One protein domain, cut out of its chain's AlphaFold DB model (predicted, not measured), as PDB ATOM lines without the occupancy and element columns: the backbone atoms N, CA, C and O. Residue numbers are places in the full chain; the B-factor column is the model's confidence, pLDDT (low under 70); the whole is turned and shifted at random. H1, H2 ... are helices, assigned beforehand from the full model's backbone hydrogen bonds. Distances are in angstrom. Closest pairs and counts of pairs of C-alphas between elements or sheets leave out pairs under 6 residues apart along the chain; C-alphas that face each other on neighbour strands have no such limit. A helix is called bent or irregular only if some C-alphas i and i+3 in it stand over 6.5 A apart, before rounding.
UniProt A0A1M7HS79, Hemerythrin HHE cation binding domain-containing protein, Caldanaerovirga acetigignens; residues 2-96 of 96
ATOM      1  N   ILE A   2      48.374  28.870 108.185       64.25
ATOM      2  CA  ILE A   2      47.008  28.641 108.727       64.25
ATOM      3  C   ILE A   2      46.931  28.820 110.256       64.25
ATOM      4  O   ILE A   2      46.103  29.582 110.741       64.25
ATOM      5  N   GLY A   3      47.852  28.218 111.022       73.94
ATOM      6  CA  GLY A   3      47.818  28.305 112.492       73.94
ATOM      7  C   GLY A   3      47.919  29.729 113.058       73.94
ATOM      8  O   GLY A   3      47.272  30.034 114.057       73.94
ATOM      9  N   LYS A   4      48.671  30.625 112.396       82.56
ATOM     10  CA  LYS A   4      48.797  32.033 112.815       82.56
ATOM     11  C   LYS A   4      47.482  32.788 112.613       82.56
ATOM     12  O   LYS A   4      47.027  33.456 113.536       82.56
ATOM     13  N   LEU A   5      46.861  32.642 111.440       84.56
ATOM     14  CA  LEU A   5      45.562  33.253 111.151       84.56
ATOM     15  C   LEU A   5      44.489  32.738 112.117       84.56
ATOM     16  O   LEU A   5      43.756  33.532 112.697       84.56
ATOM     17  N   SER A   6      44.450  31.426 112.366       86.00
ATOM     18  CA  SER A   6      43.496  30.850 113.314       86.00
ATOM     19  C   SER A   6      43.692  31.356 114.743       86.00
ATOM     20  O   SER A   6      42.710  31.531 115.461       86.00
ATOM     21  N   GLY A   7      44.935  31.595 115.170       90.81
ATOM     22  CA  GLY A   7      45.228  32.200 116.470       90.81
ATOM     23  C   GLY A   7      44.686  33.625 116.585       90.81
ATOM     24  O   GLY A   7      43.991  33.928 117.551       90.81
ATOM     25  N   LEU A   8      44.940  34.462 115.574       92.44
ATOM     26  CA  LEU A   8      44.458  35.846 115.531       92.44
ATOM     27  C   LEU A   8      42.927  35.926 115.543       92.44
ATOM     28  O   LEU A   8      42.369  36.658 116.353       92.44
ATOM     29  N   LEU A   9      42.255  35.126 114.710       92.88
ATOM     30  CA  LEU A   9      40.790  35.075 114.675       92.88
ATOM     31  C   LEU A   9      40.206  34.589 116.004       92.88
ATOM     32  O   LEU A   9      39.244  35.166 116.497       92.88
ATOM     33  N   SER A  10      40.818  33.573 116.624       93.56
ATOM     34  CA  SER A  10      40.371  33.101 117.941       93.56
ATOM     35  C   SER A  10      40.477  34.212 118.987       93.56
ATOM     36  O   SER A  10      39.556  34.378 119.780       93.56
ATOM     37  N   LEU A  11      41.585  34.960 118.997       94.19
ATOM     38  CA  LEU A  11      41.800  36.053 119.944       94.19
ATOM     39  C   LEU A  11      40.784  37.180 119.742       94.19
ATOM     40  O   LEU A  11      40.163  37.591 120.713       94.19
ATOM     41  N   HIS A  12      40.600  37.639 118.504       93.25
ATOM     42  CA  HIS A  12      39.661  38.706 118.152       93.25
ATOM     43  C   HIS A  12      38.224  38.362 118.572       93.25
ATOM     44  O   HIS A  12      37.660  39.063 119.410       93.25
ATOM     45  N   LEU A  13      37.696  37.219 118.115       94.12
ATOM     46  CA  LEU A  13      36.323  36.802 118.422       94.12
ATOM     47  C   LEU A  13      36.095  36.636 119.932       94.12
ATOM     48  O   LEU A  13      35.116  37.129 120.481       94.12
ATOM     49  N   ASN A  14      37.030  35.980 120.632       93.75
ATOM     50  CA  ASN A  14      36.912  35.812 122.083       93.75
ATOM     51  C   ASN A  14      37.033  37.136 122.836       93.75
ATOM     52  O   ASN A  14      36.393  37.293 123.873       93.75
ATOM     53  N   SER A  15      37.882  38.050 122.365       94.06
ATOM     54  CA  SER A  15      38.058  39.353 123.000       94.06
ATOM     55  C   SER A  15      36.774  40.168 122.919       94.06
ATOM     56  O   SER A  15      36.372  40.804 123.893       94.06
ATOM     57  N   GLU A  16      36.107  40.117 121.772       93.25
ATOM     58  CA  GLU A  16      34.866  40.844 121.571       93.25
ATOM     59  C   GLU A  16      33.720  40.285 122.409       93.25
ATOM     60  O   GLU A  16      33.073  41.035 123.139       93.25
ATOM     61  N   ASP A  17      33.540  38.965 122.389       92.56
ATOM     62  CA  ASP A  17      32.448  38.306 123.102       92.56
ATOM     63  C   ASP A  17      32.605  38.413 124.633       92.56
ATOM     64  O   ASP A  17      31.618  38.567 125.352       92.56
ATOM     65  N   LYS A  18      33.841  38.341 125.152       92.94
ATOM     66  CA  LYS A  18      34.103  38.318 126.606       92.94
ATOM     67  C   LYS A  18      34.360  39.684 127.223       92.94
ATOM     68  O   LYS A  18      34.172  39.825 128.430       92.94
ATOM     69  N   TYR A  19      34.818  40.659 126.442       93.88
ATOM     70  CA  TYR A  19      35.244  41.951 126.983       93.88
ATOM     71  C   TYR A  19      34.609  43.131 126.255       93.88
ATOM     72  O   TYR A  19      34.033  43.990 126.914       93.88
ATOM     73  N   PHE A  20      34.656  43.178 124.922       93.62
ATOM     74  CA  PHE A  20      34.176  44.350 124.184       93.62
ATOM     75  C   PHE A  20      32.658  44.535 124.292       93.62
ATOM     76  O   PHE A  20      32.198  45.548 124.821       93.62
ATOM     77  N   TYR A  21      31.863  43.551 123.861       94.56
ATOM     78  CA  TYR A  21      30.408  43.678 123.897       94.56
ATOM     79  C   TYR A  21      29.849  43.836 125.318       94.56
ATOM     80  O   TYR A  21      28.994  44.703 125.497       94.56
ATOM     81  N   PRO A  22      30.325  43.110 126.354       94.94
ATOM     82  CA  PRO A  22      29.870  43.335 127.728       94.94
ATOM     83  C   PRO A  22      30.060  44.775 128.224       94.94
ATOM     84  O   PRO A  22      29.181  45.320 128.900       94.94
ATOM     85  N   VAL A  23      31.173  45.420 127.851       96.25
ATOM     86  CA  VAL A  23      31.420  46.833 128.173       96.25
ATOM     87  C   VAL A  23      30.411  47.734 127.458       96.25
ATOM     88  O   VAL A  23      29.805  48.597 128.093       96.25
ATOM     89  N   LEU A  24      30.161  47.507 126.165       96.00
ATOM     90  CA  LEU A  24      29.221  48.321 125.384       96.00
ATOM     91  C   LEU A  24      27.757  48.132 125.803       96.00
ATOM     92  O   LEU A  24      26.982  49.087 125.795       96.00
ATOM     93  N   LEU A  25      27.379  46.931 126.238       96.31
ATOM     94  CA  LEU A  25      26.054  46.647 126.799       96.31
ATOM     95  C   LEU A  25      25.791  47.414 128.101       96.31
ATOM     96  O   LEU A  25      24.638  47.702 128.418       96.31
ATOM     97  N   SER A  26      26.846  47.790 128.826       96.19
ATOM     98  CA  SER A  26      26.768  48.580 130.063       96.19
ATOM     99  C   SER A  26      27.006  50.081 129.835       96.19
ATOM    100  O   SER A  26      27.083  50.850 130.792       96.19
ATOM    101  N   HIS A  27      27.127  50.522 128.578       97.25
ATOM    102  CA  HIS A  27      27.451  51.905 128.233       97.25
ATOM    103  C   HIS A  27      26.311  52.878 128.587       97.25
ATOM    104  O   HIS A  27      25.140  52.520 128.499       97.25
ATOM    105  N   TYR A  28      26.607  54.135 128.943       95.75
ATOM    106  CA  TYR A  28      25.578  55.118 129.340       95.75
ATOM    107  C   TYR A  28      24.662  55.543 128.175       95.75
ATOM    108  O   TYR A  28      23.463  55.761 128.372       95.75
ATOM    109  N   ASN A  29      25.201  55.609 126.954       96.81
ATOM    110  CA  ASN A  29      24.452  55.938 125.739       96.81
ATOM    111  C   ASN A  29      23.523  54.771 125.310       96.81
ATOM    112  O   ASN A  29      24.031  53.687 125.004       96.81
ATOM    113  N   PRO A  30      22.189  54.968 125.253       95.38
ATOM    114  CA  PRO A  30      21.238  53.926 124.858       95.38
ATOM    115  C   PRO A  30      21.420  53.414 123.425       95.38
ATOM    116  O   PRO A  30      21.190  52.229 123.192       95.38
ATOM    117  N   GLU A  31      21.870  54.252 122.486       94.50
ATOM    118  CA  GLU A  31      22.094  53.834 121.095       94.50
ATOM    119  C   GLU A  31      23.248  52.831 120.991       94.50
ATOM    120  O   GLU A  31      23.133  51.822 120.296       94.50
ATOM    121  N   ILE A  32      24.324  53.040 121.760       95.69
ATOM    122  CA  ILE A  32      25.466  52.115 121.822       95.69
ATOM    123  C   ILE A  32      25.041  50.781 122.438       95.69
ATOM    124  O   ILE A  32      25.353  49.730 121.879       95.69
ATOM    125  N   ARG A  33      24.269  50.801 123.536       96.50
ATOM    126  CA  ARG A  33      23.754  49.564 124.152       96.50
ATOM    127  C   ARG A  33      22.880  48.774 123.188       96.50
ATOM    128  O   ARG A  33      23.046  47.563 123.059       96.50
ATOM    129  N   LYS A  34      21.954  49.457 122.509       95.06
ATOM    130  CA  LYS A  34      21.067  48.839 121.519       95.06
ATOM    131  C   LYS A  34      21.879  48.205 120.395       95.06
ATOM    132  O   LYS A  34      21.646  47.048 120.061       95.06
ATOM    133  N   LYS A  35      22.856  48.941 119.854       93.62
ATOM    134  CA  LYS A  35      23.717  48.437 118.788       93.62
ATOM    135  C   LYS A  35      24.512  47.218 119.258       93.62
ATOM    136  O   LYS A  35      24.446  46.185 118.609       93.62
ATOM    137  N   ALA A  36      25.170  47.283 120.416       93.62
ATOM    138  CA  ALA A  36      25.905  46.152 120.985       93.62
ATOM    139  C   ALA A  36      25.022  44.904 121.175       93.62
ATOM    140  O   ALA A  36      25.446  43.804 120.828       93.62
ATOM    141  N   LEU A  37      23.780  45.072 121.645       94.25
ATOM    142  CA  LEU A  37      22.826  43.970 121.785       94.25
ATOM    143  C   LEU A  37      22.492  43.315 120.434       94.25
ATOM    144  O   LEU A  37      22.490  42.087 120.338       94.25
ATOM    145  N   GLU A  38      22.262  44.114 119.385       92.81
ATOM    146  CA  GLU A  38      22.056  43.612 118.017       92.81
ATOM    147  C   GLU A  38      23.246  42.744 117.563       92.81
ATOM    148  O   GLU A  38      23.040  41.609 117.136       92.81
ATOM    149  N   PHE A  39      24.486  43.212 117.747       90.56
ATOM    150  CA  PHE A  39      25.692  42.457 117.373       90.56
ATOM    151  C   PHE A  39      25.859  41.150 118.157       90.56
ATOM    152  O   PHE A  39      26.156  40.112 117.556       90.56
ATOM    153  N   THR A  40      25.621  41.171 119.474       88.44
ATOM    154  CA  THR A  40      25.705  39.957 120.303       88.44
ATOM    155  C   THR A  40      24.680  38.901 119.899       88.44
ATOM    156  O   THR A  40      25.004  37.716 119.890       88.44
ATOM    157  N   ASN A  41      23.471  39.312 119.507       88.38
ATOM    158  CA  ASN A  41      22.421  38.385 119.089       88.38
ATOM    159  C   ASN A  41      22.668  37.821 117.684       88.38
ATOM    160  O   ASN A  41      22.394  36.650 117.437       88.38
ATOM    161  N   GLU A  42      23.174  38.640 116.761       84.56
ATOM    162  CA  GLU A  42      23.398  38.229 115.373       84.56
ATOM    163  C   GLU A  42      24.669  37.385 115.192       84.56
ATOM    164  O   GLU A  42      24.700  36.499 114.338       84.56
ATOM    165  N   THR A  43      25.727  37.665 115.961       83.56
ATOM    166  CA  THR A  43      27.070  37.104 115.707       83.56
ATOM    167  C   THR A  43      27.754  36.491 116.932       83.56
ATOM    168  O   THR A  43      28.886  36.013 116.815       83.56
ATOM    169  N   GLY A  44      27.092  36.460 118.094       79.38
ATOM    170  CA  GLY A  44      27.687  35.990 119.352       79.38
ATOM    171  C   GLY A  44      28.047  34.501 119.384       79.38
ATOM    172  O   GLY A  44      28.821  34.073 120.233       79.38
ATOM    173  N   ASP A  45      27.542  33.695 118.447       89.62
ATOM    174  CA  ASP A  45      27.911  32.280 118.331       89.62
ATOM    175  C   ASP A  45      29.110  32.024 117.394       89.62
ATOM    176  O   ASP A  45      29.603  30.893 117.299       89.62
ATOM    177  N   LEU A  46      29.622  33.065 116.720       93.81
ATOM    178  CA  LEU A  46      30.666  32.933 115.705       93.81
ATOM    179  C   LEU A  46      31.992  32.442 116.292       93.81
ATOM    180  O   LEU A  46      32.668  31.625 115.663       93.81
ATOM    181  N   SER A  47      32.346  32.868 117.507       93.38
ATOM    182  CA  SER A  47      33.536  32.377 118.213       93.38
ATOM    183  C   SER A  47      33.485  30.860 118.421       93.38
ATOM    184  O   SER A  47      34.443  30.151 118.102       93.38
ATOM    185  N   GLN A  48      32.335  30.333 118.855       93.88
ATOM    186  CA  GLN A  48      32.150  28.894 119.050       93.88
ATOM    187  C   GLN A  48      32.137  28.134 117.718       93.88
ATOM    188  O   GLN A  48      32.788  27.095 117.596       93.88
ATOM    189  N   LYS A  49      31.446  28.657 116.697       94.69
ATOM    190  CA  LYS A  49      31.450  28.075 115.342       94.69
ATOM    191  C   LYS A  49      32.866  27.995 114.775       94.69
ATOM    192  O   LYS A  49      33.253  26.962 114.230       94.69
ATOM    193  N   PHE A  50      33.661  29.048 114.955       95.12
ATOM    194  CA  PHE A  50      35.050  29.073 114.520       95.12
ATOM    195  C   PHE A  50      35.928  28.093 115.304       95.12
ATOM    196  O   PHE A  50      36.762  27.410 114.709       95.12
ATOM    197  N   ALA A  51      35.730  27.976 116.620       93.75
ATOM    198  CA  ALA A  51      36.440  27.001 117.443       93.75
ATOM    199  C   ALA A  51      36.166  25.559 116.982       93.75
ATOM    200  O   ALA A  51      37.105  24.773 116.840       93.75
ATOM    201  N   ASN A  52      34.905  25.241 116.671       94.88
ATOM    202  CA  ASN A  52      34.505  23.934 116.152       94.88
ATOM    203  C   ASN A  52      35.123  23.668 114.773       94.88
ATOM    204  O   ASN A  52      35.763  22.636 114.585       94.88
ATOM    205  N   PHE A  53      35.014  24.625 113.843       94.50
ATOM    206  CA  PHE A  53      35.646  24.547 112.522       94.50
ATOM    207  C   PHE A  53      37.158  24.300 112.633       94.50
ATOM    208  O   PHE A  53      37.712  23.406 111.996       94.50
ATOM    209  N   LYS A  54      37.839  25.067 113.487       92.12
ATOM    210  CA  LYS A  54      39.274  24.908 113.729       92.12
ATOM    211  C   LYS A  54      39.584  23.509 114.258       92.12
ATOM    212  O   LYS A  54      40.503  22.879 113.748       92.12
ATOM    213  N   SER A  55      38.844  23.028 115.255       92.38
ATOM    214  CA  SER A  55      39.054  21.693 115.826       92.38
ATOM    215  C   SER A  55      38.887  20.589 114.777       92.38
ATOM    216  O   SER A  55      39.711  19.676 114.720       92.38
ATOM    217  N   GLU A  56      37.874  20.707 113.918       92.88
ATOM    218  CA  GLU A  56      37.585  19.749 112.846       92.88
ATOM    219  C   GLU A  56      38.700  19.712 111.791       92.88
ATOM    220  O   GLU A  56      39.120  18.638 111.367       92.88
ATOM    221  N   TYR A  57      39.247  20.864 111.397       92.38
ATOM    222  CA  TYR A  57      40.185  20.959 110.269       92.38
ATOM    223  C   TYR A  57      41.648  21.204 110.660       92.38
ATOM    224  O   TYR A  57      42.500  21.436 109.801       92.38
ATOM    225  N   MET A  58      41.983  21.119 111.950       86.25
ATOM    226  CA  MET A  58      43.360  21.277 112.435       86.25
ATOM    227  C   MET A  58      44.307  20.172 111.944       86.25
ATOM    228  O   MET A  58      45.513  20.398 111.835       86.25
ATOM    229  N   GLN A  59      43.780  18.984 111.642       87.62
ATOM    230  CA  GLN A  59      44.550  17.875 111.087       87.62
ATOM    231  C   GLN A  59      44.417  17.863 109.563       87.62
ATOM    232  O   GLN A  59      43.317  17.740 109.032       87.62
ATOM    233  N   ALA A  60      45.544  17.901 108.843       87.81
ATOM    234  CA  ALA A  60      45.546  17.911 107.376       87.81
ATOM    235  C   ALA A  60      44.816  16.704 106.751       87.81
ATOM    236  O   ALA A  60      44.321  16.808 105.632       87.81
ATOM    237  N   LYS A  61      44.735  15.570 107.463       92.88
ATOM    238  CA  LYS A  61      43.989  14.386 107.017       92.88
ATOM    239  C   LYS A  61      42.486  14.675 106.865       92.88
ATOM    240  O   LYS A  61      41.927  14.324 105.839       92.88
ATOM    241  N   ASN A  62      41.887  15.428 107.792       90.12
ATOM    242  CA  ASN A  62      40.449  15.718 107.802       90.12
ATOM    243  C   ASN A  62      40.052  16.614 106.616       90.12
ATOM    244  O   ASN A  62      38.952  16.510 106.086       90.12
ATOM    245  N   ILE A  63      40.977  17.464 106.151       93.31
ATOM    246  CA  ILE A  63      40.798  18.244 104.918       93.31
ATOM    247  C   ILE A  63      40.912  17.334 103.687       93.31
ATOM    248  O   ILE A  63      40.129  17.461 102.755       93.31
ATOM    249  N   LYS A  64      41.888  16.416 103.668       94.19
ATOM    250  CA  LYS A  64      42.120  15.507 102.532       94.19
ATOM    251  C   LYS A  64      41.011  14.471 102.355       94.19
ATOM    252  O   LYS A  64      40.748  14.078 101.227       94.19
ATOM    253  N   GLU A  65      40.398  14.029 103.450       95.38
ATOM    254  CA  GLU A  65      39.299  13.061 103.449       95.38
ATOM    255  C   GLU A  65      38.039  13.622 102.779       95.38
ATOM    256  O   GLU A  65      37.345  12.886 102.083       95.38
ATOM    257  N   ASN A  66      37.756  14.920 102.943       94.88
ATOM    258  CA  ASN A  66      36.649  15.582 102.254       94.88
ATOM    259  C   ASN A  66      36.940  17.078 101.987       94.88
ATOM    260  O   ASN A  66      36.505  17.950 102.751       94.88
ATOM    261  N   PRO A  67      37.666  17.393 100.897       95.25
ATOM    262  CA  PRO A  67      38.030  18.769 100.562       95.25
ATOM    263  C   PRO A  67      36.823  19.662 100.249       95.25
ATOM    264  O   PRO A  67      36.845  20.851 100.559       95.25
ATOM    265  N   GLU A  68      35.765  19.100  99.661       97.00
ATOM    266  CA  GLU A  68      34.547  19.837  99.299       97.00
ATOM    267  C   GLU A  68      33.808  20.327 100.545       97.00
ATOM    268  O   GLU A  68      33.489  21.513 100.646       97.00
ATOM    269  N   LYS A  69      33.642  19.453 101.547       95.75
ATOM    270  CA  LYS A  69      33.058  19.827 102.842       95.75
ATOM    271  C   LYS A  69      33.881  20.910 103.538       95.75
ATOM    272  O   LYS A  69      33.316  21.859 104.073       95.75
ATOM    273  N   PHE A  70      35.214  20.809 103.505       95.19
ATOM    274  CA  PHE A  70      36.079  21.857 104.054       95.19
ATOM    275  C   PHE A  70      35.831  23.216 103.389       95.19
ATOM    276  O   PHE A  70      35.728  24.222 104.087       95.19
ATOM    277  N   ILE A  71      35.729  23.254 102.056       95.50
ATOM    278  CA  ILE A  71      35.464  24.492 101.312       95.50
ATOM    279  C   ILE A  71      34.098  25.069 101.697       95.50
ATOM    280  O   ILE A  71      33.989  26.274 101.926       95.50
ATOM    281  N   GLU A  72      33.074  24.222 101.805       97.25
ATOM    282  CA  GLU A  72      31.731  24.636 102.211       97.25
ATOM    283  C   GLU A  72      31.729  25.239 103.625       97.25
ATOM    284  O   GLU A  72      31.252  26.360 103.833       97.25
ATOM    285  N   ASP A  73      32.315  24.538 104.595       95.50
ATOM    286  CA  ASP A  73      32.353  24.978 105.989       95.50
ATOM    287  C   ASP A  73      33.233  26.222 106.168       95.50
ATOM    288  O   ASP A  73      32.858  27.160 106.879       95.50
ATOM    289  N   PHE A  74      34.359  26.301 105.451       93.88
ATOM    290  CA  PHE A  74      35.195  27.498 105.426       93.88
ATOM    291  C   PHE A  74      34.451  28.696 104.828       93.88
ATOM    292  O   PHE A  74      34.553  29.802 105.357       93.88
ATOM    293  N   SER A  75      33.674  28.497 103.759       95.88
ATOM    294  CA  SER A  75      32.887  29.560 103.123       95.88
ATOM    295  C   SER A  75      31.842  30.148 104.076       95.88
ATOM    296  O   SER A  75      31.708  31.373 104.169       95.88
ATOM    297  N   LYS A  76      31.165  29.296 104.860       95.44
ATOM    298  CA  LYS A  76      30.216  29.729 105.900       95.44
ATOM    299  C   LYS A  76      30.907  30.589 106.961       95.44
ATOM    300  O   LYS A  76      30.434  31.683 107.268       95.44
ATOM    301  N   ILE A  77      32.052  30.131 107.473       95.00
ATOM    302  CA  ILE A  77      32.849  30.869 108.464       95.00
ATOM    303  C   ILE A  77      33.353  32.202 107.899       95.00
ATOM    304  O   ILE A  77      33.194  33.239 108.537       95.00
ATOM    305  N   ASN A  78      33.934  32.200 106.697       93.81
ATOM    306  CA  ASN A  78      34.464  33.403 106.055       93.81
ATOM    307  C   ASN A  78      33.363  34.439 105.789       93.81
ATOM    308  O   ASN A  78      33.584  35.628 106.009       93.81
ATOM    309  N   THR A  79      32.181  34.001 105.350       95.31
ATOM    310  CA  THR A  79      31.029  34.888 105.138       95.31
ATOM    311  C   THR A  79      30.591  35.546 106.445       95.31
ATOM    312  O   THR A  79      30.467  36.767 106.498       95.31
ATOM    313  N   ALA A  80      30.432  34.763 107.516       94.25
ATOM    314  CA  ALA A  80      30.026  35.288 108.818       94.25
ATOM    315  C   ALA A  80      31.065  36.256 109.414       94.25
ATOM    316  O   ALA A  80      30.700  37.303 109.943       94.25
ATOM    317  N   LEU A  81      32.360  35.945 109.278       94.06
ATOM    318  CA  LEU A  81      33.451  36.823 109.718       94.06
ATOM    319  C   LEU A  81      33.429  38.170 108.998       94.06
ATOM    320  O   LEU A  81      33.497  39.210 109.646       94.06
ATOM    321  N   ARG A  82      33.308  38.157 107.665       94.06
ATOM    322  CA  ARG A  82      33.249  39.391 106.869       94.06
ATOM    323  C   ARG A  82      32.056  40.245 107.256       94.06
ATOM    324  O   ARG A  82      32.223  41.431 107.498       94.06
ATOM    325  N   GLN A  83      30.883  39.630 107.389       93.50
ATOM    326  CA  GLN A  83      29.671  40.337 107.795       93.50
ATOM    327  C   GLN A  83      29.807  40.980 109.178       93.50
ATOM    328  O   GLN A  83      29.385  42.122 109.343       93.50
ATOM    329  N   ARG A  84      30.400  40.283 110.158       93.44
ATOM    330  CA  ARG A  84      30.650  40.844 111.494       93.44
ATOM    331  C   ARG A  84      31.570  42.062 111.412       93.44
ATOM    332  O   ARG A  84      31.148  43.146 111.801       93.44
ATOM    333  N   ILE A  85      32.752  41.902 110.812       92.81
ATOM    334  CA  ILE A  85      33.768  42.964 110.699       92.81
ATOM    335  C   ILE A  85      33.211  44.186 109.958       92.81
ATOM    336  O   ILE A  85      33.268  45.299 110.470       92.81
ATOM    337  N   GLU A  86      32.602  43.990 108.784       94.38
ATOM    338  CA  GLU A  86      32.053  45.090 107.979       94.38
ATOM    339  C   GLU A  86      30.958  45.857 108.725       94.38
ATOM    340  O   GLU A  86      30.859  47.084 108.635       94.38
ATOM    341  N   ARG A  87      30.107  45.146 109.471       93.12
ATOM    342  CA  ARG A  87      29.053  45.791 110.252       93.12
ATOM    343  C   ARG A  87      29.626  46.546 111.440       93.12
ATOM    344  O   ARG A  87      29.160  47.653 111.704       93.12
ATOM    345  N   GLU A  88      30.600  45.982 112.146       93.19
ATOM    346  CA  GLU A  88      31.254  46.652 113.271       93.19
ATOM    347  C   GLU A  88      31.937  47.944 112.821       93.19
ATOM    348  O   GLU A  88      31.653  49.004 113.379       93.19
ATOM    349  N   GLU A  89      32.734  47.883 111.751       94.94
ATOM    350  CA  GLU A  89      33.411  49.044 111.164       94.94
ATOM    351  C   GLU A  89      32.435  50.131 110.723       94.94
ATOM    352  O   GLU A  89      32.689  51.321 110.916       94.94
ATOM    353  N   LYS A  90      31.299  49.737 110.145       95.44
ATOM    354  CA  LYS A  90      30.339  50.689 109.588       95.44
ATOM    355  C   LYS A  90      29.371  51.265 110.617       95.44
ATOM    356  O   LYS A  90      28.927  52.400 110.452       95.44
ATOM    357  N   TYR A  91      28.980  50.487 111.623       93.12
ATOM    358  CA  TYR A  91      27.832  50.822 112.471       93.12
ATOM    359  C   TYR A  91      28.106  50.788 113.970       93.12
ATOM    360  O   TYR A  91      27.306  51.359 114.706       93.12
ATOM    361  N   LEU A  92      29.163  50.114 114.430       91.44
ATOM    362  CA  LEU A  92      29.488  50.047 115.853       91.44
ATOM    363  C   LEU A  92      30.632  50.994 116.191       91.44
ATOM    364  O   LEU A  92      30.416  51.923 116.957       91.44
ATOM    365  N   TYR A  93      31.806  50.814 115.581       93.00
ATOM    366  CA  TYR A  93      32.995  51.620 115.866       93.00
ATOM    367  C   TYR A  93      32.790  53.134 115.685       93.00
ATOM    368  O   TYR A  93      33.310  53.873 116.512       93.00
ATOM    369  N   PRO A  94      31.994  53.638 114.718       95.38
ATOM    370  CA  PRO A  94      31.737  55.077 114.602       95.38
ATOM    371  C   PRO A  94      30.892  55.683 115.732       95.38
ATOM    372  O   PRO A  94      30.771  56.904 115.804       95.38
ATOM    373  N   LEU A  95      30.244  54.859 116.562       92.69
ATOM    374  CA  LEU A  95      29.421  55.330 117.678       92.69
ATOM    375  C   LEU A  95      30.220  55.525 118.973       92.69
ATOM    376  O   LEU A  95      29.662  56.084 119.918       92.69
ATOM    377  N   ILE A  96      31.457  55.023 119.037       87.81
ATOM    378  CA  ILE A  96      32.274  54.917 120.257       87.81
ATOM    379  C   ILE A  96      33.386  55.965 120.248       87.81
ATOM    380  O   ILE A  96      33.975  56.191 119.170       87.81
TER     381      ILE A  96
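This is residues 2 to 96 of the 96 residues of the protein "Hemerythrin HHE cation binding domain-containing protein" of Caldanaerovirga acetigignens (UniProt A0A1M7HS79). The model is a rod-shaped bundle in which two helices, H2 and H3, follow each other end to end in one row, and the long helices H1 and H5 each pack on that row while staying apart from each other. At one end the short H4 makes the turn from H3 to H5; at the other end H1 folds back into H2. The printed part has 95 residues with five named helices in the order H1, H2, H3, H4, H5 and no named strand, so its class is all helix. It is only just loose, close to compact, with a radius of gyration of the C-alphas of 15.3 A, and it spans 51 by 19 by 19 A.

Start at H5, residues 67 to 95, the longest helix, which has a kink of 36 degrees near residue 89. Its residues 70 to 81 alone touch H3, residues 46 to 57, opposite ways at a shallow tilt of 25 degrees; look at the closest C-alphas, those of Phe 50 and Ile 77, 6.7 A apart. H5 also touches H2, residues 30 to 43, opposite ways at a shallow tilt of 1 degree, closest at the C-alphas of Ile 32 and Leu 95, 6.6 A. H2 and H3 meet only through their link. Move on to H1, residues 2 to 25, which has a kink of 28 degrees near residue 16. With residues 6 to 17 alone it touches H3, opposite ways at a shallow tilt of 19 degrees, closest at the C-alphas of Leu 13 and Ser 47, 5.2 A. With residues 17 to 25 alone it touches H2 in a helical hairpin, at a steep tilt of 37 degrees, only just past shallow; the C-alphas of Leu 25 and Arg 33 are closest, at 4.6 A. H1 and H5 are apart. H4, residues 60 to 65, is close to but not clearly touching H5, with the C-alphas of Ile 63 and Phe 70 closest at 6.0 A. In H2, H3 and H4 every O i to N i+4 pair is within hydrogen-bond range; in H1 18 of 20 are, in H5 22 of 25.

Find C-alpha 67 at (38.030, 18.769, 100.562); from there H5 runs 41.3 A to C-alpha 95 at (29.421, 55.330, 117.678). It is only just irregular, C-alphas 90 and 93 being 6.9 A apart. H1 begins at C-alpha 2, at (47.008, 28.641, 108.727), and runs 33.0 A; it is irregular, with C-alphas 18 and 21 7.1 A apart. H2 measures 20.0 A, H3 16.2 A and H4 8.8 A.

The C-alphas farthest apart are those of Tyr 28 and Glu 65, 51.3 A. Residues 64 to 69, of which 67 to 69 belong to H5, stand free. The four links are tight, and the printed part has no cut. Mean pLDDT of the printed part is 92.5; residue 2 alone is under 70.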